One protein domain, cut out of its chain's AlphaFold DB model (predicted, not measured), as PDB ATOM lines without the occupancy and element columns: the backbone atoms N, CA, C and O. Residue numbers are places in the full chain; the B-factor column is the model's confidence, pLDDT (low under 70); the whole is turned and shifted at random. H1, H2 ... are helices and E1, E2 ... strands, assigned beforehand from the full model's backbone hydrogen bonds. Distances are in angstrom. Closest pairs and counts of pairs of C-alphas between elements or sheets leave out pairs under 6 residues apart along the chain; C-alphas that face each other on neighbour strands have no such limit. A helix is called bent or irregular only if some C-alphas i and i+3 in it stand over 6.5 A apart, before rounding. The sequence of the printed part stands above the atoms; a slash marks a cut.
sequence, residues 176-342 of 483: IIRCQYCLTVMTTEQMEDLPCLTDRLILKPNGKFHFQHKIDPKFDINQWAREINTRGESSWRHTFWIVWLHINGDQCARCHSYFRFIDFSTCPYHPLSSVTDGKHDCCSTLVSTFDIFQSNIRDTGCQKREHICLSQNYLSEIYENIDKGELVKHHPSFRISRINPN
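Overview. This is residues 176 to 342 of the 483 residues of the protein "Hypothetical protein" of Rotaria socialis (UniProt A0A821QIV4). Little here is regular structure: loops join four small, separate two-strand hairpins and five short helices. H2 touches H1 and H3 and only just touches H5, with 3 pairs of C-alphas within 8 A; the link from H1 to H2 and the loop 270 to 302 reach the two opposite ends, where the C-alphas of Ser 234 and Asp 277, the two farthest apart, are 54.4 A apart. The printed part, 167 residues, runs E1 E2 E3 E4 H1 H2 E5 E6 H3 E7 E8 H4 H5, mixed class, compact, radius of gyration of the C-alphas 17.3 A, spans 54 by 35 by 28 A.

Along the chain. Antiparallel hairpins are E1 (176-178) and E2 (185-187), E3 (201-203) and E4 (209-211), E5 (249-251) and E6 (258-260), E7 (267-269) and E8 (303-305). Helices are H1 (221-231), H2 (236-247, 16.3 A), H3 (261-266), H4 (314-321) and H5 (324-328). C-alpha 176 is at (-29.682, -41.376, 45.942), C-alpha 328 at (-33.349, -34.799, 27.631).

Arrangement. N 259 and O 250 of E6 and E5 are 2.9 A apart. H2, the hub, touches H1, closest C-alphas Asn 229 and Thr 239, 5.2 A. Irregular H3 (C-alphas 262 and 265, 8.3 A) has 0 of 2 O i to N i+4 pairs within hydrogen-bond range, and 2 of 3 i+3.

Size, cuts and confidence. The printed part has no cut. E2 to E3 and E7 to E8 are long links. pLDDT is under 70 at residues 207, 286 to 301 and 330 to 342.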
ATOM      1  N   ILE A 176     -30.346 -41.567  47.233       90.94
ATOM      2  CA  ILE A 176     -29.682 -41.376  45.942       90.94
ATOM      3  C   ILE A 176     -28.169 -41.400  46.138       90.94
ATOM      4  O   ILE A 176     -27.608 -40.709  46.984       90.94
ATOM      5  N   ILE A 177     -27.491 -42.187  45.320       90.31
ATOM      6  CA  ILE A 177     -26.050 -42.391  45.363       90.31
ATOM      7  C   ILE A 177     -25.468 -42.317  43.957       90.31
ATOM      8  O   ILE A 177     -26.148 -42.548  42.959       90.31
ATOM      9  N   ARG A 178     -24.165 -42.058  43.879       89.38
ATOM     10  CA  ARG A 178     -23.392 -42.183  42.645       89.38
ATOM     11  C   ARG A 178     -22.375 -43.298  42.795       89.38
ATOM     12  O   ARG A 178     -21.691 -43.383  43.813       89.38
ATOM     13  N   CYS A 179     -22.239 -44.135  41.774       86.50
ATOM     14  CA  CYS A 179     -21.172 -45.128  41.741       86.50
ATOM     15  C   CYS A 179     -19.836 -44.469  41.363       86.50
ATOM     16  O   CYS A 179     -19.754 -43.791  40.343       86.50
ATOM     17  N   GLN A 180     -18.758 -44.711  42.115       86.19
ATOM     18  CA  GLN A 180     -17.428 -44.152  41.807       86.19
ATOM     19  C   GLN A 180     -16.802 -44.693  40.509       86.19
ATOM     20  O   GLN A 180     -15.823 -44.131  40.028       86.19
ATOM     21  N   TYR A 181     -17.325 -45.794  39.959       80.81
ATOM     22  CA  TYR A 181     -16.771 -46.450  38.772       80.81
ATOM     23  C   TYR A 181     -17.515 -46.069  37.493       80.81
ATOM     24  O   TYR A 181     -16.926 -45.494  36.584       80.81
ATOM     25  N   CYS A 182     -18.815 -46.374  37.415       80.81
ATOM     26  CA  CYS A 182     -19.621 -46.042  36.240       80.81
ATOM     27  C   CYS A 182     -20.127 -44.593  36.250       80.81
ATOM     28  O   CYS A 182     -20.628 -44.127  35.231       80.81
ATOM     29  N   LEU A 183     -19.980 -43.874  37.374       84.19
ATOM     30  CA  LEU A 183     -20.482 -42.509  37.588       84.19
ATOM     31  C   LEU A 183     -22.007 -42.378  37.457       84.19
ATOM     32  O   LEU A 183     -22.538 -41.269  37.476       84.19
ATOM     33  N   THR A 184     -22.717 -43.503  37.372       84.44
ATOM     34  CA  THR A 184     -24.171 -43.562  37.301       84.44
ATOM     35  C   THR A 184     -24.776 -43.164  38.645       84.44
ATOM     36  O   THR A 184     -24.392 -43.705  39.685       84.44
ATOM     37  N   VAL A 185     -25.721 -42.221  38.607       88.19
ATOM     38  CA  VAL A 185     -26.567 -41.845  39.748       88.19
ATOM     39  C   VAL A 185     -27.793 -42.759  39.787       88.19
ATOM     40  O   VAL A 185     -28.444 -42.955  38.758       88.19
ATOM     41  N   MET A 186     -28.074 -43.348  40.943       88.81
ATOM     42  CA  MET A 186     -29.131 -44.346  41.153       88.81
ATOM     43  C   MET A 186     -29.556 -44.374  42.624       88.81
ATOM     44  O   MET A 186     -28.879 -43.793  43.472       88.81
ATOM     45  N   THR A 187     -30.643 -45.064  42.952       90.94
ATOM     46  CA  THR A 187     -30.989 -45.368  44.347       90.94
ATOM     47  C   THR A 187     -30.219 -46.587  44.861       90.94
ATOM     48  O   THR A 187     -29.649 -47.366  44.094       90.94
ATOM     49  N   THR A 188     -30.201 -46.782  46.181       88.19
ATOM     50  CA  THR A 188     -29.632 -47.999  46.784       88.19
ATOM     51  C   THR A 188     -30.349 -49.277  46.354       88.19
ATOM     52  O   THR A 188     -29.710 -50.320  46.298       88.19
ATOM     53  N   GLU A 189     -31.643 -49.198  46.037       87.38
ATOM     54  CA  GLU A 189     -32.445 -50.338  45.572       87.38
ATOM     55  C   GLU A 189     -32.066 -50.723  44.139       87.38
ATOM     56  O   GLU A 189     -31.778 -51.879  43.854       87.38
ATOM     57  N   GLN A 190     -31.925 -49.725  43.265       87.88
ATOM     58  CA  GLN A 190     -31.505 -49.908  41.874       87.88
ATOM     59  C   GLN A 190     -30.080 -50.457  41.720       87.88
ATOM     60  O   GLN A 190     -29.711 -50.937  40.648       87.88
ATOM     61  N   MET A 191     -29.247 -50.364  42.761       86.25
ATOM     62  CA  MET A 191     -27.846 -50.779  42.710       86.25
ATOM     63  C   MET A 191     -27.677 -52.262  42.354       86.25
ATOM     64  O   MET A 191     -26.703 -52.615  41.690       86.25
ATOM     65  N   GLU A 192     -28.590 -53.129  42.798       82.50
ATOM     66  CA  GLU A 192     -28.482 -54.568  42.535       82.50
ATOM     67  C   GLU A 192     -28.828 -54.932  41.089       82.50
ATOM     68  O   GLU A 192     -28.218 -55.849  40.533       82.50
ATOM     69  N   ASP A 193     -29.756 -54.189  40.486       82.88
ATOM     70  CA  ASP A 193     -30.310 -54.479  39.164       82.88
ATOM     71  C   ASP A 193     -29.582 -53.749  38.028       82.88
ATOM     72  O   ASP A 193     -29.608 -54.194  36.879       82.88
ATOM     73  N   LEU A 194     -28.916 -52.625  38.319       83.19
ATOM     74  CA  LEU A 194     -28.263 -51.820  37.289       83.19
ATOM     75  C   LEU A 194     -26.870 -52.333  36.903       83.19
ATOM     76  O   LEU A 194     -26.042 -52.634  37.773       83.19
ATOM     77  N   PRO A 195     -26.536 -52.326  35.598       80.25
ATOM     78  CA  PRO A 195     -25.214 -52.709  35.137       80.25
ATOM     79  C   PRO A 195     -24.124 -51.715  35.563       80.25
ATOM     80  O   PRO A 195     -24.324 -50.498  35.627       80.25
ATOM     81  N   CYS A 196     -22.929 -52.245  35.826       81.88
ATOM     82  CA  CYS A 196     -21.700 -51.484  36.062       81.88
ATOM     83  C   CYS A 196     -20.635 -51.875  35.026       81.88
ATOM     84  O   CYS A 196     -20.933 -52.496  34.011       81.88
ATOM     85  N   LEU A 197     -19.374 -51.519  35.277       76.00
ATOM     86  CA  LEU A 197     -18.245 -52.006  34.486       76.00
ATOM     87  C   LEU A 197     -18.150 -53.537  34.576       76.00
ATOM     88  O   LEU A 197     -18.313 -54.102  35.659       76.00
ATOM     89  N   THR A 198     -17.833 -54.194  33.460       70.38
ATOM     90  CA  THR A 198     -17.725 -55.661  33.357       70.38
ATOM     91  C   THR A 198     -16.739 -56.256  34.364       70.38
ATOM     92  O   THR A 198     -17.037 -57.273  34.978       70.38
ATOM     93  N   ASP A 199     -15.630 -55.563  34.645       71.94
ATOM     94  CA  ASP A 199     -14.616 -55.954  35.646       71.94
ATOM     95  C   ASP A 199     -15.148 -56.032  37.093       71.94
ATOM     96  O   ASP A 199     -14.416 -56.370  38.025       71.94
ATOM     97  N   ARG A 200     -16.408 -55.641  37.308       77.94
ATOM     98  CA  ARG A 200     -17.101 -55.639  38.600       77.94
ATOM     99  C   ARG A 200     -18.233 -56.662  38.652       77.94
ATOM    100  O   ARG A 200     -19.008 -56.637  39.606       77.94
ATOM    101  N   LEU A 201     -18.365 -57.516  37.641       80.44
ATOM    102  CA  LEU A 201     -19.344 -58.593  37.619       80.44
ATOM    103  C   LEU A 201     -18.886 -59.725  38.544       80.44
ATOM    104  O   LEU A 201     -17.788 -60.251  38.390       80.44
ATOM    105  N   ILE A 202     -19.726 -60.101  39.503       76.88
ATOM    106  CA  ILE A 202     -19.433 -61.148  40.485       76.88
ATOM    107  C   ILE A 202     -20.568 -62.168  40.484       76.88
ATOM    108  O   ILE A 202     -21.746 -61.807  40.438       76.88
ATOM    109  N   LEU A 203     -20.218 -63.450  40.578       78.25
ATOM    110  CA  LEU A 203     -21.171 -64.529  40.800       78.25
ATOM    111  C   LEU A 203     -21.496 -64.631  42.300       78.25
ATOM    112  O   LEU A 203     -20.636 -64.986  43.106       78.25
ATOM    113  N   LYS A 204     -22.732 -64.305  42.697       74.12
ATOM    114  CA  LYS A 204     -23.189 -64.499  44.085       74.12
ATOM    115  C   LYS A 204     -23.377 -66.011  44.369       74.12
ATOM    116  O   LYS A 204     -23.635 -66.778  43.441       74.12
ATOM    117  N   PRO A 205     -23.348 -66.460  45.644       74.00
ATOM    118  CA  PRO A 205     -23.546 -67.874  46.017       74.00
ATOM    119  C   PRO A 205     -24.877 -68.491  45.559       74.00
ATOM    120  O   PRO A 205     -25.013 -69.706  45.494       74.00
ATOM    121  N   ASN A 206     -25.863 -67.654  45.231       75.44
ATOM    122  CA  ASN A 206     -27.145 -68.062  44.656       75.44
ATOM    123  C   ASN A 206     -27.071 -68.383  43.147       75.44
ATOM    124  O   ASN A 206     -28.110 -68.600  42.529       75.44
ATOM    125  N   GLY A 207     -25.878 -68.356  42.543       68.75
ATOM    126  CA  GLY A 207     -25.666 -68.619  41.121       68.75
ATOM    127  C   GLY A 207     -26.072 -67.469  40.193       68.75
ATOM    128  O   GLY A 207     -26.083 -67.659  38.981       68.75
ATOM    129  N   LYS A 208     -26.409 -66.282  40.724       70.94
ATOM    130  CA  LYS A 208     -26.762 -65.100  39.922       70.94
ATOM    131  C   LYS A 208     -25.604 -64.109  39.834       70.94
ATOM    132  O   LYS A 208     -25.021 -63.728  40.852       70.94
ATOM    133  N   PHE A 209     -25.348 -63.606  38.632       72.69
ATOM    134  CA  PHE A 209     -24.409 -62.509  38.413       72.69
ATOM    135  C   PHE A 209     -24.969 -61.187  38.930       72.69
ATOM    136  O   PHE A 209     -26.136 -60.888  38.687       72.69
ATOM    137  N   HIS A 210     -24.135 -60.415  39.621       75.88
ATOM    138  CA  HIS A 210     -24.439 -59.064  40.087       75.88
ATOM    139  C   HIS A 210     -23.252 -58.141  39.847       75.88
ATOM    140  O   HIS A 210     -22.096 -58.559  39.924       75.88
ATOM    141  N   PHE A 211     -23.539 -56.866  39.619       82.00
ATOM    142  CA  PHE A 211     -22.509 -55.849  39.505       82.00
ATOM    143  C   PHE A 211     -22.158 -55.265  40.873       82.00
ATOM    144  O   PHE A 211     -23.015 -54.777  41.607       82.00
ATOM    145  N   GLN A 212     -20.872 -55.272  41.217       84.00
ATOM    146  CA  GLN A 212     -20.384 -54.678  42.454       84.00
ATOM    147  C   GLN A 212     -20.109 -53.182  42.277       84.00
ATOM    148  O   GLN A 212     -18.978 -52.753  41.999       84.00
ATOM    149  N   HIS A 213     -21.146 -52.381  42.499       87.06
ATOM    150  CA  HIS A 213     -21.030 -50.930  42.623       87.06
ATOM    151  C   HIS A 213     -20.322 -50.537  43.923       87.06
ATOM    152  O   HIS A 213     -20.368 -51.246  44.928       87.06
ATOM    153  N   LYS A 214     -19.648 -49.387  43.906       87.62
ATOM    154  CA  LYS A 214     -19.086 -48.762  45.106       87.62
ATOM    155  C   LYS A 214     -19.560 -47.323  45.160       87.62
ATOM    156  O   LYS A 214     -19.461 -46.613  44.159       87.62
ATOM    157  N   ILE A 215     -20.074 -46.916  46.313       90.50
ATOM    158  CA  ILE A 215     -20.585 -45.562  46.531       90.50
ATOM    159  C   ILE A 215     -19.416 -44.579  46.462       90.50
ATOM    160  O   ILE A 215     -18.360 -44.810  47.054       90.50
ATOM    161  N   ASP A 216     -19.607 -43.500  45.713       90.25
ATOM    162  CA  ASP A 216     -18.683 -42.381  45.646       90.25
ATOM    163  C   ASP A 216     -18.812 -41.507  46.904       90.25
ATOM    164  O   ASP A 216     -19.844 -40.858  47.087       90.25
ATOM    165  N   PRO A 217     -17.780 -41.441  47.766       88.38
ATOM    166  CA  PRO A 217     -17.838 -40.650  48.991       88.38
ATOM    167  C   PRO A 217     -17.835 -39.135  48.735       88.38
ATOM    168  O   PRO A 217     -18.101 -38.371  49.655       88.38
ATOM    169  N   LYS A 218     -17.506 -38.682  47.516       88.38
ATOM    170  CA  LYS A 218     -17.478 -37.257  47.143       88.38
ATOM    171  C   LYS A 218     -18.781 -36.781  46.499       88.38
ATOM    172  O   LYS A 218     -18.836 -35.656  46.007       88.38
ATOM    173  N   PHE A 219     -19.791 -37.640  46.408       89.94
ATOM    174  CA  PHE A 219     -21.059 -37.285  45.789       89.94
ATOM    175  C   PHE A 219     -21.942 -36.494  46.760       89.94
ATOM    176  O   PHE A 219     -22.315 -37.004  47.814       89.94
ATOM    177  N   ASP A 220     -22.291 -35.266  46.376       88.50
ATOM    178  CA  ASP A 220     -23.287 -34.437  47.057       88.50
ATOM    179  C   ASP A 220     -24.549 -34.344  46.186       88.50
ATOM    180  O   ASP A 220     -24.522 -33.828  45.064       88.50
ATOM    181  N   ILE A 221     -25.658 -34.850  46.728       89.88
ATOM    182  CA  ILE A 221     -26.975 -34.893  46.083       89.88
ATOM    183  C   ILE A 221     -27.500 -33.476  45.812       89.88
ATOM    184  O   ILE A 221     -28.032 -33.207  44.735       89.88
ATOM    185  N   ASN A 222     -27.316 -32.547  46.754       90.12
ATOM    186  CA  ASN A 222     -27.794 -31.173  46.618       90.12
ATOM    187  C   ASN A 222     -26.979 -30.418  45.570       90.12
ATOM    188  O   ASN A 222     -27.527 -29.635  44.794       90.12
ATOM    189  N   GLN A 223     -25.666 -30.656  45.526       88.94
ATOM    190  CA  GLN A 223     -24.824 -30.109  44.466       88.94
ATOM    191  C   GLN A 223     -25.254 -30.642  43.097       88.94
ATOM    192  O   GLN A 223     -25.422 -29.854  42.169       88.94
ATOM    193  N   TRP A 224     -25.496 -31.947  42.984       88.50
ATOM    194  CA  TRP A 224     -25.966 -32.568  41.749       88.50
ATOM    195  C   TRP A 224     -27.319 -32.003  41.279       88.50
ATOM    196  O   TRP A 224     -27.457 -31.649  40.108       88.50
ATOM    197  N   ALA A 225     -28.286 -31.816  42.182       88.06
ATOM    198  CA  ALA A 225     -29.573 -31.199  41.852       88.06
ATOM    199  C   ALA A 225     -29.418 -29.743  41.366       88.06
ATOM    200  O   ALA A 225     -30.044 -29.345  40.383       88.06
ATOM    201  N   ARG A 226     -28.531 -28.953  41.994       86.94
ATOM    202  CA  ARG A 226     -28.204 -27.589  41.531       86.94
ATOM    203  C   ARG A 226     -27.547 -27.589  40.148       86.94
ATOM    204  O   ARG A 226     -27.863 -26.740  39.314       86.94
ATOM    205  N   GLU A 227     -26.647 -28.532  39.885       86.06
ATOM    206  CA  GLU A 227     -26.012 -28.696  38.573       86.06
ATOM    207  C   GLU A 227     -27.026 -29.044  37.475       86.06
ATOM    208  O   GLU A 227     -26.882 -28.563  36.354       86.06
ATOM    209  N   ILE A 228     -28.059 -29.835  37.773       84.69
ATOM    210  CA  ILE A 228     -29.160 -30.085  36.831       84.69
ATOM    211  C   ILE A 228     -29.974 -28.809  36.614       84.69
ATOM    212  O   ILE A 228     -30.213 -28.430  35.468       84.69
ATOM    213  N   ASN A 229     -30.342 -28.110  37.691       86.69
ATOM    214  CA  ASN A 229     -31.163 -26.903  37.599       86.69
ATOM    215  C   ASN A 229     -30.495 -25.815  36.752       86.69
ATOM    216  O   ASN A 229     -31.096 -25.271  35.831       86.69
ATOM    217  N   THR A 230     -29.209 -25.560  36.988       84.31
ATOM    218  CA  THR A 230     -28.431 -24.593  36.195       84.31
ATOM    219  C   THR A 230     -28.340 -24.946  34.707       84.31
ATOM    220  O   THR A 230     -28.278 -24.040  33.879       84.31
ATOM    221  N   ARG A 231     -28.356 -26.236  34.342       79.12
ATOM    222  CA  ARG A 231     -28.322 -26.692  32.939       79.12
ATOM    223  C   ARG A 231     -29.692 -26.623  32.267       79.12
ATOM    224  O   ARG A 231     -29.775 -26.272  31.095       79.12
ATOM    225  N   GLY A 232     -30.749 -26.941  33.008       70.50
ATOM    226  CA  GLY A 232     -32.141 -26.943  32.556       70.50
ATOM    227  C   GLY A 232     -32.825 -25.583  32.650       70.50
ATOM    228  O   GLY A 232     -33.964 -25.512  33.107       70.50
ATOM    229  N   GLU A 233     -32.121 -24.505  32.294       75.12
ATOM    230  CA  GLU A 233     -32.654 -23.132  32.277       75.12
ATOM    231  C   GLU A 233     -33.165 -22.619  33.642       75.12
ATOM    232  O   GLU A 233     -34.007 -21.727  33.706       75.12
ATOM    233  N   SER A 234     -32.644 -23.146  34.758       78.06
ATOM    234  CA  SER A 234     -33.100 -22.827  36.127       78.06
ATOM    235  C   SER A 234     -34.582 -23.138  36.374       78.06
ATOM    236  O   SER A 234     -35.257 -22.467  37.157       78.06
ATOM    237  N   SER A 235     -35.097 -24.162  35.692       85.44
ATOM    238  CA  SER A 235     -36.462 -24.642  35.858       85.44
ATOM    239  C   SER A 235     -36.534 -25.790  36.868       85.44
ATOM    240  O   SER A 235     -36.037 -26.899  36.634       85.44
ATOM    241  N   TRP A 236     -37.254 -25.560  37.969       88.62
ATOM    242  CA  TRP A 236     -37.547 -26.610  38.949       88.62
ATOM    243  C   TRP A 236     -38.347 -27.770  38.352       88.62
ATOM    244  O   TRP A 236     -38.104 -28.913  38.725       88.62
ATOM    245  N   ARG A 237     -39.210 -27.509  37.357       89.62
ATOM    246  CA  ARG A 237     -39.907 -28.555  36.585       89.62
ATOM    247  C   ARG A 237     -38.913 -29.506  35.921       89.62
ATOM    248  O   ARG A 237     -39.027 -30.718  36.068       89.62
ATOM    249  N   HIS A 238     -37.944 -28.958  35.185       88.38
ATOM    250  CA  HIS A 238     -36.942 -29.767  34.492       88.38
ATOM    251  C   HIS A 238     -36.129 -30.591  35.494       88.38
ATOM    252  O   HIS A 238     -35.973 -31.799  35.332       88.38
ATOM    253  N   THR A 239     -35.660 -29.943  36.561       90.38
ATOM    254  CA  THR A 239     -34.859 -30.594  37.603       90.38
ATOM    255  C   THR A 239     -35.614 -31.737  38.267       90.38
ATOM    256  O   THR A 239     -35.077 -32.837  38.373       90.38
ATOM    257  N   PHE A 240     -36.870 -31.498  38.657       92.12
ATOM    258  CA  PHE A 240     -37.736 -32.510  39.247       92.12
ATOM    259  C   PHE A 240     -37.860 -33.735  38.343       92.12
ATOM    260  O   PHE A 240     -37.562 -34.844  38.783       92.12
ATOM    261  N   TRP A 241     -38.229 -33.547  37.074       91.19
ATOM    262  CA  TRP A 241     -38.442 -34.677  36.175       91.19
ATOM    263  C   TRP A 241     -37.162 -35.446  35.866       91.19
ATOM    264  O   TRP A 241     -37.190 -36.671  35.855       91.19
ATOM    265  N   ILE A 242     -36.023 -34.775  35.675       88.94
ATOM    266  CA  ILE A 242     -34.741 -35.469  35.481       88.94
ATOM    267  C   ILE A 242     -34.404 -36.339  36.695       88.94
ATOM    268  O   ILE A 242     -34.060 -37.511  36.539       88.94
ATOM    269  N   VAL A 243     -34.536 -35.796  37.907       90.44
ATOM    270  CA  VAL A 243     -34.280 -36.549  39.141       90.44
ATOM    271  C   VAL A 243     -35.270 -37.710  39.282       90.44
ATOM    272  O   VAL A 243     -34.861 -38.837  39.562       90.44
ATOM    273  N   TRP A 244     -36.552 -37.474  39.002       92.44
ATOM    274  CA  TRP A 244     -37.592 -38.498  39.021       92.44
ATOM    275  C   TRP A 244     -37.304 -39.635  38.030       92.44
ATOM    276  O   TRP A 244     -37.431 -40.803  38.392       92.44
ATOM    277  N   LEU A 245     -36.831 -39.325  36.818       90.06
ATOM    278  CA  LEU A 245     -36.445 -40.313  35.801       90.06
ATOM    279  C   LEU A 245     -35.198 -41.130  36.190       90.06
ATOM    280  O   LEU A 245     -35.015 -42.243  35.694       90.06
ATOM    281  N   HIS A 246     -34.326 -40.592  37.048       88.19
ATOM    282  CA  HIS A 246     -33.185 -41.326  37.602       88.19
ATOM    283  C   HIS A 246     -33.602 -42.302  38.711       88.19
ATOM    284  O   HIS A 246     -33.044 -43.396  38.797       88.19
ATOM    285  N   ILE A 247     -34.559 -41.905  39.550       90.06
ATOM    286  CA  ILE A 247     -35.008 -42.662  40.729       90.06
ATOM    287  C   ILE A 247     -35.992 -43.768  40.356       90.06
ATOM    288  O   ILE A 247     -35.983 -44.829  40.972       90.06
ATOM    289  N   ASN A 248     -36.817 -43.534  39.338       91.44
ATOM    290  CA  ASN A 248     -37.853 -44.469  38.928       91.44
ATOM    291  C   ASN A 248     -37.425 -45.290  37.706       91.44
ATOM    292  O   ASN A 248     -36.670 -44.839  36.837       91.44
ATOM    293  N   GLY A 249     -37.917 -46.520  37.646       90.94
ATOM    294  CA  GLY A 249     -37.623 -47.468  36.583       90.94
ATOM    295  C   GLY A 249     -38.534 -48.682  36.665       90.94
ATOM    296  O   GLY A 249     -39.220 -48.884  37.667       90.94
ATOM    297  N   ASP A 250     -38.525 -49.492  35.615       90.94
ATOM    298  CA  ASP A 250     -39.322 -50.713  35.520       90.94
ATOM    299  C   ASP A 250     -38.536 -51.811  34.787       90.94
ATOM    300  O   ASP A 250     -37.473 -51.576  34.207       90.94
ATOM    301  N   GLN A 251     -39.054 -53.035  34.799       90.12
ATOM    302  CA  GLN A 251     -38.605 -54.083  33.895       90.12
ATOM    303  C   GLN A 251     -39.135 -53.830  32.486       90.12
ATOM    304  O   GLN A 251     -40.290 -53.462  32.284       90.12
ATOM    305  N   CYS A 252     -38.287 -54.058  31.489       88.38
ATOM    306  CA  CYS A 252     -38.678 -53.894  30.100       88.38
ATOM    307  C   CYS A 252     -39.413 -55.137  29.575       88.38
ATOM    308  O   CYS A 252     -38.864 -56.234  29.598       88.38
ATOM    309  N   ALA A 253     -40.595 -54.990  28.977       88.38
ATOM    310  CA  ALA A 253     -41.320 -56.094  28.337       88.38
ATOM    311  C   ALA A 253     -40.591 -56.695  27.113       88.38
ATOM    312  O   ALA A 253     -40.953 -57.770  26.643       88.38
ATOM    313  N   ARG A 254     -39.576 -55.997  26.576       84.75
ATOM    314  CA  ARG A 254     -38.816 -56.407  25.380       84.75
ATOM    315  C   ARG A 254     -37.523 -57.144  25.720       84.75
ATOM    316  O   ARG A 254     -37.305 -58.235  25.209       84.75
ATOM    317  N   CYS A 255     -36.642 -56.535  26.517       79.69
ATOM    318  CA  CYS A 255     -35.368 -57.161  26.898       79.69
ATOM    319  C   CYS A 255     -35.439 -57.896  28.243       79.69
ATOM    320  O   CYS A 255     -34.562 -58.705  28.532       79.69
ATOM    321  N   HIS A 256     -36.488 -57.669  29.041       83.56
ATOM    322  CA  HIS A 256     -36.660 -58.170  30.413       83.56
ATOM    323  C   HIS A 256     -35.581 -57.719  31.405       83.56
ATOM    324  O   HIS A 256     -35.536 -58.220  32.527       83.56
ATOM    325  N   SER A 257     -34.737 -56.766  31.016       81.88
ATOM    326  CA  SER A 257     -33.810 -56.095  31.920       81.88
ATOM    327  C   SER A 257     -34.522 -54.949  32.637       81.88
ATOM    328  O   SER A 257     -35.413 -54.309  32.068       81.88
ATOM    329  N   TYR A 258     -34.114 -54.676  33.875       86.81
ATOM    330  CA  TYR A 258     -34.493 -53.452  34.571       86.81
ATOM    331  C   TYR A 258     -33.849 -52.244  33.882       86.81
ATOM    332  O   TYR A 258     -32.669 -52.281  33.525       86.81
ATOM    333  N   PHE A 259     -34.613 -51.172  33.694       86.38
ATOM    334  CA  PHE A 259     -34.112 -49.912  33.161       86.38
ATOM    335  C   PHE A 259     -34.664 -48.744  33.977       86.38
ATOM    336  O   PHE A 259     -35.813 -48.752  34.416       86.38
ATOM    337  N   ARG A 260     -33.844 -47.707  34.153       90.06
ATOM    338  CA  ARG A 260     -34.322 -46.422  34.674       90.06
ATOM    339  C   ARG A 260     -35.057 -45.694  33.570       90.06
ATOM    340  O   ARG A 260     -34.639 -45.749  32.414       90.06
ATOM    341  N   PHE A 261     -36.073 -44.922  33.920       90.19
ATOM    342  CA  PHE A 261     -36.826 -44.169  32.924       90.19
ATOM    343  C   PHE A 261     -35.976 -43.141  32.165       90.19
ATOM    344  O   PHE A 261     -36.254 -42.868  30.999       90.19
ATOM    345  N   ILE A 262     -34.883 -42.643  32.755       86.69
ATOM    346  CA  ILE A 262     -33.915 -41.794  32.040       86.69
ATOM    347  C   ILE A 262     -33.214 -42.528  30.883       86.69
ATOM    348  O   ILE A 262     -32.858 -41.916  29.880       86.69
ATOM    349  N   ASP A 263     -33.059 -43.852  30.978       85.00
ATOM    350  CA  ASP A 263     -32.399 -44.694  29.977       85.00
ATOM    351  C   ASP A 263     -33.381 -45.199  28.905       85.00
ATOM    352  O   ASP A 263     -33.111 -46.200  28.236       85.00
ATOM    353  N   PHE A 264     -34.521 -44.523  28.715       86.56
ATOM    354  CA  PHE A 264     -35.632 -45.013  27.899       86.56
ATOM    355  C   PHE A 264     -35.240 -45.481  26.496       86.56
ATOM    356  O   PHE A 264     -35.757 -46.493  26.050       86.56
ATOM    357  N   SER A 265     -34.312 -44.807  25.811       84.50
ATOM    358  CA  SER A 265     -33.916 -45.118  24.426       84.50
ATOM    359  C   SER A 265     -32.810 -46.177  24.297       84.50
ATOM    360  O   SER A 265     -32.226 -46.346  23.225       84.50
ATOM    361  N   THR A 266     -32.471 -46.883  25.381       82.62
ATOM    362  CA  THR A 266     -31.293 -47.765  25.427       82.62
ATOM    363  C   THR A 266     -31.581 -49.252  25.231       82.62
ATOM    364  O   THR A 266     -30.640 -50.040  25.312       82.62
ATOM    365  N   CYS A 267     -32.823 -49.652  24.936       85.69
ATOM    366  CA  CYS A 267     -33.192 -51.060  24.779       85.69
ATOM    367  C   CYS A 267     -32.433 -51.680  23.596       85.69
ATOM    368  O   CYS A 267     -32.668 -51.269  22.454       85.69
ATOM    369  N   PRO A 268     -31.570 -52.682  23.820       82.75
ATOM    370  CA  PRO A 268     -30.839 -53.331  22.742       82.75
ATOM    371  C   PRO A 268     -31.784 -54.180  21.886       82.75
ATOM    372  O   PRO A 268     -32.706 -54.823  22.398       82.75
ATOM    373  N   TYR A 269     -31.575 -54.176  20.570       81.25
ATOM    374  CA  TYR A 269     -32.235 -55.103  19.652       81.25
ATOM    375  C   TYR A 269     -31.429 -55.335  18.367       81.25
ATOM    376  O   TYR A 269     -30.592 -54.522  17.968       81.25
ATOM    377  N   HIS A 270     -31.726 -56.451  17.701       80.06
ATOM    378  CA  HIS A 270     -31.304 -56.736  16.334       80.06
ATOM    379  C   HIS A 270     -32.485 -56.484  15.378       80.06
ATOM    380  O   HIS A 270     -33.548 -57.070  15.583       80.06
ATOM    381  N   PRO A 271     -32.345 -55.620  14.353       81.19
ATOM    382  CA  PRO A 271     -33.412 -55.342  13.385       81.19
ATOM    383  C   PRO A 271     -33.817 -56.558  12.553       81.19
ATOM    384  O   PRO A 271     -34.978 -56.682  12.177       81.19
ATOM    385  N   LEU A 272     -32.856 -57.441  12.270       76.25
ATOM    386  CA  LEU A 272     -33.081 -58.701  11.573       76.25
ATOM    387  C   LEU A 272     -32.891 -59.837  12.571       76.25
ATOM    388  O   LEU A 272     -31.828 -59.967  13.176       76.25
ATOM    389  N   SER A 273     -33.930 -60.650  12.745       72.50
ATOM    390  CA  SER A 273     -33.881 -61.848  13.592       72.50
ATOM    391  C   SER A 273     -33.279 -63.056  12.872       72.50
ATOM    392  O   SER A 273     -33.077 -64.094  13.494       72.50
ATOM    393  N   SER A 274     -33.020 -62.937  11.568       77.44
ATOM    394  CA  SER A 274     -32.412 -63.992  10.772       77.44
ATOM    395  C   SER A 274     -30.926 -64.140  11.103       77.44
ATOM    396  O   SER A 274     -30.214 -63.173  11.402       77.44
ATOM    397  N   VAL A 275     -30.495 -65.398  11.117       75.69
ATOM    398  CA  VAL A 275     -29.141 -65.815  11.457       75.69
ATOM    399  C   VAL A 275     -28.649 -66.721  10.343       75.69
ATOM    400  O   VAL A 275     -29.251 -67.765  10.087       75.69
ATOM    401  N   THR A 276     -27.541 -66.344   9.720       76.31
ATOM    402  CA  THR A 276     -26.850 -67.136   8.700       76.31
ATOM    403  C   THR A 276     -25.460 -67.501   9.202       76.31
ATOM    404  O   THR A 276     -24.758 -66.679   9.790       76.31
ATOM    405  N   ASP A 277     -25.080 -68.774   9.068       78.31
ATOM    406  CA  ASP A 277     -23.778 -69.299   9.512       78.31
ATOM    407  C   ASP A 277     -23.403 -68.941  10.966       78.31
ATOM    408  O   ASP A 277     -22.247 -68.658  11.291       78.31
ATOM    409  N   GLY A 278     -24.396 -68.924  11.864       71.69
ATOM    410  CA  GLY A 278     -24.193 -68.571  13.271       71.69
ATOM    411  C   GLY A 278     -23.877 -67.091  13.507       71.69
ATOM    412  O   GLY A 278     -23.308 -66.762  14.544       71.69
ATOM    413  N   LYS A 279     -24.227 -66.194  12.579       76.69
ATOM    414  CA  LYS A 279     -24.080 -64.735  12.695       76.69
ATOM    415  C   LYS A 279     -25.413 -64.027  12.463       76.69
ATOM    416  O   LYS A 279     -26.203 -64.452  11.632       76.69
ATOM    417  N   HIS A 280     -25.655 -62.929  13.175       77.62
ATOM    418  CA  HIS A 280     -26.832 -62.087  12.957       77.62
ATOM    419  C   HIS A 280     -26.766 -61.382  11.598       77.62
ATOM    420  O   HIS A 280     -25.815 -60.645  11.345       77.62
ATOM    421  N   ASP A 281     -27.804 -61.487  10.773       78.69
ATOM    422  CA  ASP A 281     -27.793 -60.901   9.423       78.69
ATOM    423  C   ASP A 281     -27.707 -59.366   9.428       78.69
ATOM    424  O   ASP A 281     -27.189 -58.755   8.498       78.69
ATOM    425  N   CYS A 282     -28.161 -58.710  10.500       80.25
ATOM    426  CA  CYS A 282     -28.117 -57.249  10.612       80.25
ATOM    427  C   CYS A 282     -26.731 -56.661  10.905       80.25
ATOM    428  O   CYS A 282     -26.520 -55.477  10.660       80.25
ATOM    429  N   CYS A 283     -25.815 -57.418  11.510       76.19
ATOM    430  CA  CYS A 283     -24.526 -56.879  11.977       76.19
ATOM    431  C   CYS A 283     -23.354 -57.854  11.852       76.19
ATOM    432  O   CYS A 283     -22.233 -57.510  12.214       76.19
ATOM    433  N   SER A 284     -23.604 -59.068  11.356       75.62
ATOM    434  CA  SER A 284     -22.635 -60.155  11.196       75.62
ATOM    435  C   SER A 284     -21.923 -60.585  12.487       75.62
ATOM    436  O   SER A 284     -20.931 -61.314  12.438       75.62
ATOM    437  N   THR A 285     -22.421 -60.157  13.651       71.38
ATOM    438  CA  THR A 285     -21.908 -60.583  14.956       71.38
ATOM    439  C   THR A 285     -22.284 -62.039  15.192       71.38
ATOM    440  O   THR A 285     -23.414 -62.432  14.905       71.38
ATOM    441  N   LEU A 286     -21.341 -62.829  15.706       67.62
ATOM    442  CA  LEU A 286     -21.574 -64.229  16.055       67.62
ATOM    443  C   LEU A 286     -22.687 -64.338  17.101       67.62
ATOM    444  O   LEU A 286     -22.673 -63.634  18.110       67.62
ATOM    445  N   VAL A 287     -23.628 -65.243  16.857       68.25
ATOM    446  CA  VAL A 287     -24.657 -65.626  17.818       68.25
ATOM    447  C   VAL A 287     -23.976 -66.458  18.894       68.25
ATOM    448  O   VAL A 287     -23.514 -67.571  18.637       68.25
ATOM    449  N   SER A 288     -23.893 -65.910  20.103       59.50
ATOM    450  CA  SER A 288     -23.338 -66.640  21.239       59.50
ATOM    451  C   SER A 288     -24.351 -67.694  21.686       59.50
ATOM    452  O   SER A 288     -25.361 -67.388  22.310       59.50
ATOM    453  N   THR A 289     -24.132 -68.947  21.296       52.47
ATOM    454  CA  THR A 289     -25.025 -70.070  21.637       52.47
ATOM    455  C   THR A 289     -24.751 -70.641  23.032       52.47
ATOM    456  O   THR A 289     -25.580 -71.378  23.559       52.47
ATOM    457  N   PHE A 290     -23.617 -70.278  23.643       49.38
ATOM    458  CA  PHE A 290     -23.145 -70.765  24.942       49.38
ATOM    459  C   PHE A 290     -22.423 -69.658  25.720       49.38
ATOM    460  O   PHE A 290     -21.237 -69.760  26.023       49.38
ATOM    461  N   ASP A 291     -23.139 -68.587  26.057       51.88
ATOM    462  CA  ASP A 291     -22.610 -67.566  26.959       51.88
ATOM    463  C   ASP A 291     -23.251 -67.687  28.341       51.88
ATOM    464  O   ASP A 291     -24.395 -67.284  28.571       51.88
ATOM    465  N   ILE A 292     -22.501 -68.251  29.285       47.56
ATOM    466  CA  ILE A 292     -22.937 -68.394  30.680       47.56
ATOM    467  C   ILE A 292     -23.157 -67.002  31.308       47.56
ATOM    468  O   ILE A 292     -23.985 -66.854  32.203       47.56
ATOM    469  N   PHE A 293     -22.489 -65.963  30.795       48.47
ATOM    470  CA  PHE A 293     -22.604 -64.582  31.272       48.47
ATOM    471  C   PHE A 293     -23.811 -63.818  30.692       48.47
ATOM    472  O   PHE A 293     -24.234 -62.814  31.269       48.47
ATOM    473  N   GLN A 294     -24.418 -64.286  29.593       47.44
ATOM    474  CA  GLN A 294     -25.538 -63.587  28.939       47.44
ATOM    475  C   GLN A 294     -26.905 -63.860  29.570       47.44
ATOM    476  O   GLN A 294     -27.866 -63.157  29.258       47.44
ATOM    477  N   SER A 295     -27.032 -64.815  30.499       42.81
ATOM    478  CA  SER A 295     -28.330 -65.077  31.141       42.81
ATOM    479  C   SER A 295     -28.852 -63.871  31.940       42.81
ATOM    480  O   SER A 295     -30.067 -63.725  32.079       42.81
ATOM    481  N   ASN A 296     -27.951 -62.985  32.393       38.38
ATOM    482  CA  ASN A 296     -28.274 -61.696  33.024       38.38
ATOM    483  C   ASN A 296     -27.863 -60.467  32.186       38.38
ATOM    484  O   ASN A 296     -28.326 -59.369  32.475       38.38
ATOM    485  N   ILE A 297     -27.029 -60.630  31.151       46.94
ATOM    486  CA  ILE A 297     -26.621 -59.560  30.228       46.94
ATOM    487  C   ILE A 297     -27.265 -59.857  28.873       46.94
ATOM    488  O   ILE A 297     -26.628 -60.350  27.946       46.94
ATOM    489  N   ARG A 298     -28.567 -59.580  28.765       47.81
ATOM    490  CA  ARG A 298     -29.366 -59.726  27.532       47.81
ATOM    491  C   ARG A 298     -29.083 -58.601  26.515       47.81
ATOM    492  O   ARG A 298     -29.973 -58.180  25.779       47.81
ATOM    493  N   ASP A 299     -27.844 -58.108  26.486       52.28
ATOM    494  CA  ASP A 299     -27.436 -56.831  25.881       52.28
ATOM    495  C   ASP A 299     -26.575 -56.985  24.621       52.28
ATOM    496  O   ASP A 299     -25.663 -56.198  24.367       52.28
ATOM    497  N   THR A 300     -26.853 -57.971  23.776       62.91
ATOM    498  CA  THR A 300     -26.297 -57.972  22.420       62.91
ATOM    499  C   THR A 300     -27.409 -57.588  21.464       62.91
ATOM    500  O   THR A 300     -28.176 -58.422  21.000       62.91
ATOM    501  N   GLY A 301     -27.550 -56.285  21.247       67.69
ATOM    502  CA  GLY A 301     -28.335 -55.724  20.160       67.69
ATOM    503  C   GLY A 301     -27.446 -54.777  19.373       67.69
ATOM    504  O   GLY A 301     -26.739 -53.962  19.967       67.69
ATOM    505  N   CYS A 302     -27.452 -54.872  18.044       78.00
ATOM    506  CA  CYS A 302     -26.662 -53.959  17.214       78.00
ATOM    507  C   CYS A 302     -27.266 -52.549  17.131       78.00
ATOM    508  O   CYS A 302     -26.578 -51.610  16.735       78.00
ATOM    509  N   GLN A 303     -28.538 -52.392  17.506       81.69
ATOM    510  CA  GLN A 303     -29.245 -51.117  17.543       81.69
ATOM    511  C   GLN A 303     -29.959 -50.913  18.880       81.69
ATOM    512  O   GLN A 303     -30.115 -51.840  19.678       81.69
ATOM    513  N   LYS A 304     -30.383 -49.668  19.124       84.00
ATOM    514  CA  LYS A 304     -31.089 -49.253  20.338       84.00
ATOM    515  C   LYS A 304     -32.462 -48.701  19.999       84.00
ATOM    516  O   LYS A 304     -32.612 -47.989  19.011       84.00
ATOM    517  N   ARG A 305     -33.451 -49.049  20.812       84.94
ATOM    518  CA  ARG A 305     -34.834 -48.571  20.716       84.94
ATOM    519  C   ARG A 305     -35.364 -48.220  22.095       84.94
ATOM    520  O   ARG A 305     -34.688 -48.413  23.102       84.94
ATOM    521  N   GLU A 306     -36.600 -47.752  22.139       86.88
ATOM    522  CA  GLU A 306     -37.249 -47.457  23.408       86.88
ATOM    523  C   GLU A 306     -37.614 -48.726  24.193       86.88
ATOM    524  O   GLU A 306     -38.054 -49.734  23.622       86.88
ATOM    525  N   HIS A 307     -37.414 -48.685  25.508       87.06
ATOM    526  CA  HIS A 307     -37.939 -49.670  26.450       87.06
ATOM    527  C   HIS A 307     -39.462 -49.531  26.586       87.06
ATOM    528  O   HIS A 307     -40.015 -48.454  26.377       87.06
ATOM    529  N   ILE A 308     -40.132 -50.628  26.948       88.94
ATOM    530  CA  ILE A 308     -41.571 -50.662  27.256       88.94
ATOM    531  C   ILE A 308     -41.732 -51.186  28.676       88.94
ATOM    532  O   ILE A 308     -41.213 -52.261  28.964       88.94
ATOM    533  N   CYS A 309     -42.455 -50.463  29.529       90.56
ATOM    534  CA  CYS A 309     -42.743 -50.880  30.900       90.56
ATOM    535  C   CYS A 309     -43.541 -52.190  30.920       90.56
ATOM    536  O   CYS A 309     -44.529 -52.339  30.202       90.56
ATOM    537  N   LEU A 310     -43.101 -53.156  31.724       89.69
ATOM    538  CA  LEU A 310     -43.770 -54.446  31.874       89.69
ATOM    539  C   LEU A 310     -44.941 -54.363  32.856       89.69
ATOM    540  O   LEU A 310     -45.963 -55.008  32.640       89.69
ATOM    541  N   SER A 311     -44.779 -53.611  33.946       82.12
ATOM    542  CA  SER A 311     -45.664 -53.691  35.111       82.12
ATOM    543  C   SER A 311     -46.990 -52.940  34.957       82.12
ATOM    544  O   SER A 311     -47.877 -53.156  35.779       82.12
ATOM    545  N   GLN A 312     -47.138 -52.089  33.925       82.19
ATOM    546  CA  GLN A 312     -48.321 -51.239  33.684       82.19
ATOM    547  C   GLN A 312     -48.861 -50.596  34.976       82.19
ATOM    548  O   GLN A 312     -50.062 -50.560  35.237       82.19
ATOM    549  N   ASN A 313     -47.945 -50.149  35.836       84.38
ATOM    550  CA  ASN A 313     -48.255 -49.552  37.123       84.38
ATOM    551  C   ASN A 313     -48.433 -48.028  37.008       84.38
ATOM    552  O   ASN A 313     -48.152 -47.417  35.976       84.38
ATOM    553  N   TYR A 314     -48.830 -47.403  38.112       86.44
ATOM    554  CA  TYR A 314     -48.968 -45.950  38.233       86.44
ATOM    555  C   TYR A 314     -47.740 -45.157  37.728       86.44
ATOM    556  O   TYR A 314     -47.882 -44.142  37.048       86.44
ATOM    557  N   LEU A 315     -46.518 -45.636  37.993       86.69
ATOM    558  CA  LEU A 315     -45.292 -44.973  37.532       86.69
ATOM    559  C   LEU A 315     -45.132 -45.050  36.007       86.69
ATOM    560  O   LEU A 315     -44.641 -44.102  35.395       86.69
ATOM    561  N   SER A 316     -45.548 -46.159  35.393       85.06
ATOM    562  CA  SER A 316     -45.508 -46.335  33.940       85.06
ATOM    563  C   SER A 316     -46.479 -45.405  33.211       85.06
ATOM    564  O   SER A 316     -46.098 -44.833  32.195       85.06
ATOM    565  N   GLU A 317     -47.666 -45.160  33.774       86.81
ATOM    566  CA  GLU A 317     -48.642 -44.213  33.218       86.81
ATOM    567  C   GLU A 317     -48.083 -42.785  33.205       86.81
ATOM    568  O   GLU A 317     -48.140 -42.088  32.192       86.81
ATOM    569  N   ILE A 318     -47.466 -42.355  34.310       87.44
ATOM    570  CA  ILE A 318     -46.793 -41.051  34.380       87.44
ATOM    571  C   ILE A 318     -45.675 -40.973  33.335       87.44
ATOM    572  O   ILE A 318     -45.592 -40.010  32.575       87.44
ATOM    573  N   TYR A 319     -44.832 -42.001  33.267       86.31
ATOM    574  CA  TYR A 319     -43.710 -42.069  32.336       86.31
ATOM    575  C   TYR A 319     -44.127 -42.013  30.853       86.31
ATOM    576  O   TYR A 319     -43.406 -41.433  30.033       86.31
ATOM    577  N   GLU A 320     -45.268 -42.598  30.487       85.38
ATOM    578  CA  GLU A 320     -45.785 -42.579  29.113       85.38
ATOM    579  C   GLU A 320     -46.308 -41.202  28.691       85.38
ATOM    580  O   GLU A 320     -46.158 -40.823  27.529       85.38
ATOM    581  N   ASN A 321     -46.848 -40.427  29.634       86.19
ATOM    582  CA  ASN A 321     -47.471 -39.132  29.366       86.19
ATOM    583  C   ASN A 321     -46.493 -37.938  29.355       86.19
ATOM    584  O   ASN A 321     -46.885 -36.818  29.021       86.19
ATOM    585  N   ILE A 322     -45.226 -38.149  29.721       86.19
ATOM    586  CA  ILE A 322     -44.204 -37.094  29.775       86.19
ATOM    587  C   ILE A 322     -43.480 -36.948  28.430       86.19
ATOM    588  O   ILE A 322     -43.042 -37.931  27.827       86.19
ATOM    589  N   ASP A 323     -43.234 -35.701  28.008       83.50
ATOM    590  CA  ASP A 323     -42.343 -35.397  26.881       83.50
ATOM    591  C   ASP A 323     -40.866 -35.594  27.273       83.50
ATOM    592  O   ASP A 323     -40.122 -34.677  27.631       83.50
ATOM    593  N   LYS A 324     -40.432 -36.851  27.181       81.31
ATOM    594  CA  LYS A 324     -39.047 -37.286  27.409       81.31
ATOM    595  C   LYS A 324     -38.056 -36.583  26.476       81.31
ATOM    596  O   LYS A 324     -36.908 -36.349  26.857       81.31
ATOM    597  N   GLY A 325     -38.486 -36.253  25.257       75.81
ATOM    598  CA  GLY A 325     -37.653 -35.606  24.249       75.81
ATOM    599  C   GLY A 325     -37.302 -34.176  24.639       75.81
ATOM    600  O   GLY A 325     -36.148 -33.777  24.506       75.81
ATOM    601  N   GLU A 326     -38.265 -33.415  25.157       81.69
ATOM    602  CA  GLU A 326     -38.038 -32.075  25.707       81.69
ATOM    603  C   GLU A 326     -37.043 -32.104  26.875       81.69
ATOM    604  O   GLU A 326     -36.053 -31.370  26.867       81.69
ATOM    605  N   LEU A 327     -37.266 -32.996  27.841       77.69
ATOM    606  CA  LEU A 327     -36.470 -33.061  29.066       77.69
ATOM    607  C   LEU A 327     -35.007 -33.432  28.804       77.69
ATOM    608  O   LEU A 327     -34.108 -32.876  29.430       77.69
ATOM    609  N   VAL A 328     -34.727 -34.332  27.860       72.44
ATOM    610  CA  VAL A 328     -33.349 -34.799  27.631       72.44
ATOM    611  C   VAL A 328     -32.535 -33.878  26.709       72.44
ATOM    612  O   VAL A 328     -31.310 -33.979  26.702       72.44
ATOM    613  N   LYS A 329     -33.146 -32.900  26.016       73.44
ATOM    614  CA  LYS A 329     -32.414 -31.920  25.171       73.44
ATOM    615  C   LYS A 329     -31.282 -31.203  25.910       73.44
ATOM    616  O   LYS A 329     -30.216 -30.990  25.339       73.44
ATOM    617  N   HIS A 330     -31.518 -30.843  27.170       63.00
ATOM    618  CA  HIS A 330     -30.584 -30.067  27.995       63.00
ATOM    619  C   HIS A 330     -29.755 -30.942  28.946       63.00
ATOM    620  O   HIS A 330     -28.846 -30.448  29.617       63.00
ATOM    621  N   HIS A 331     -30.031 -32.249  28.995       63.34
ATOM    622  CA  HIS A 331     -29.310 -33.174  29.852       63.34
ATOM    623  C   HIS A 331     -28.153 -33.817  29.068       63.34
ATOM    624  O   HIS A 331     -28.385 -34.438  28.027       63.34
ATOM    625  N   PRO A 332     -26.890 -33.700  29.522       52.09
ATOM    626  CA  PRO A 332     -25.763 -34.237  28.782       52.09
ATOM    627  C   PRO A 332     -25.846 -35.756  28.765       52.09
ATOM    628  O   PRO A 332     -25.568 -36.409  29.763       52.09
ATOM    629  N   SER A 333     -26.192 -36.257  27.584       49.50
ATOM    630  CA  SER A 333     -25.961 -37.594  27.065       49.50
ATOM    631  C   SER A 333     -26.442 -38.737  27.957       49.50
ATOM    632  O   SER A 333     -25.935 -38.991  29.047       49.50
ATOM    633  N   PHE A 334     -27.256 -39.592  27.344       43.44
ATOM    634  CA  PHE A 334     -27.005 -41.023  27.356       43.44
ATOM    635  C   PHE A 334     -25.494 -41.268  27.204       43.44
ATOM    636  O   PHE A 334     -24.992 -41.556  26.115       43.44
ATOM    637  N   ARG A 335     -24.727 -41.203  28.298       37.53
ATOM    638  CA  ARG A 335     -23.610 -42.111  28.453       37.53
ATOM    639  C   ARG A 335     -24.288 -43.458  28.569       37.53
ATOM    640  O   ARG A 335     -24.491 -43.991  29.649       37.53
ATOM    641  N   ILE A 336     -24.626 -43.986  27.391       36.09
ATOM    642  CA  ILE A 336     -24.321 -45.350  27.040       36.09
ATOM    643  C   ILE A 336     -22.993 -45.584  27.728       36.09
ATOM    644  O   ILE A 336     -21.960 -45.074  27.283       36.09
ATOM    645  N   SER A 337     -23.053 -46.238  28.884       33.94
ATOM    646  CA  SER A 337     -21.950 -47.001  29.406       33.94
ATOM    647  C   SER A 337     -21.383 -47.645  28.156       33.94
ATOM    648  O   SER A 337     -22.055 -48.469  27.533       33.94
ATOM    649  N   ARG A 338     -20.225 -47.179  27.679       32.59
ATOM    650  CA  ARG A 338     -19.452 -47.927  26.699       32.59
ATOM    651  C   ARG A 338     -18.960 -49.158  27.456       32.59
ATOM    652  O   ARG A 338     -17.773 -49.314  27.691       32.59
ATOM    653  N   ILE A 339     -19.886 -50.007  27.882       36.66
ATOM    654  CA  ILE A 339     -19.666 -51.427  27.956       36.66
ATOM    655  C   ILE A 339     -19.725 -51.788  26.483       36.66
ATOM    656  O   ILE A 339     -20.782 -52.028  25.916       36.66
ATOM    657  N   ASN A 340     -18.588 -51.619  25.815       30.92
ATOM    658  CA  ASN A 340     -18.350 -52.349  24.595       30.92
ATOM    659  C   ASN A 340     -18.368 -53.816  25.051       30.92
ATOM    660  O   ASN A 340     -17.468 -54.184  25.808       30.92
ATOM    661  N   PRO A 341     -19.383 -54.630  24.710       40.47
ATOM    662  CA  PRO A 341     -19.500 -56.001  25.194       40.47
ATOM    663  C   PRO A 341     -18.553 -56.919  24.411       40.47
ATOM    664  O   PRO A 341     -18.855 -58.079  24.155       40.47
ATOM    665  N   ASN A 342     -17.389 -56.405  24.013       35.81
ATOM    666  CA  ASN A 342     -16.295 -57.245  23.582       35.81
ATOM    667  C   ASN A 342     -15.662 -57.791  24.854       35.81
ATOM    668  O   ASN A 342     -14.682 -57.247  25.359       35.81
TER     669      ASN A 342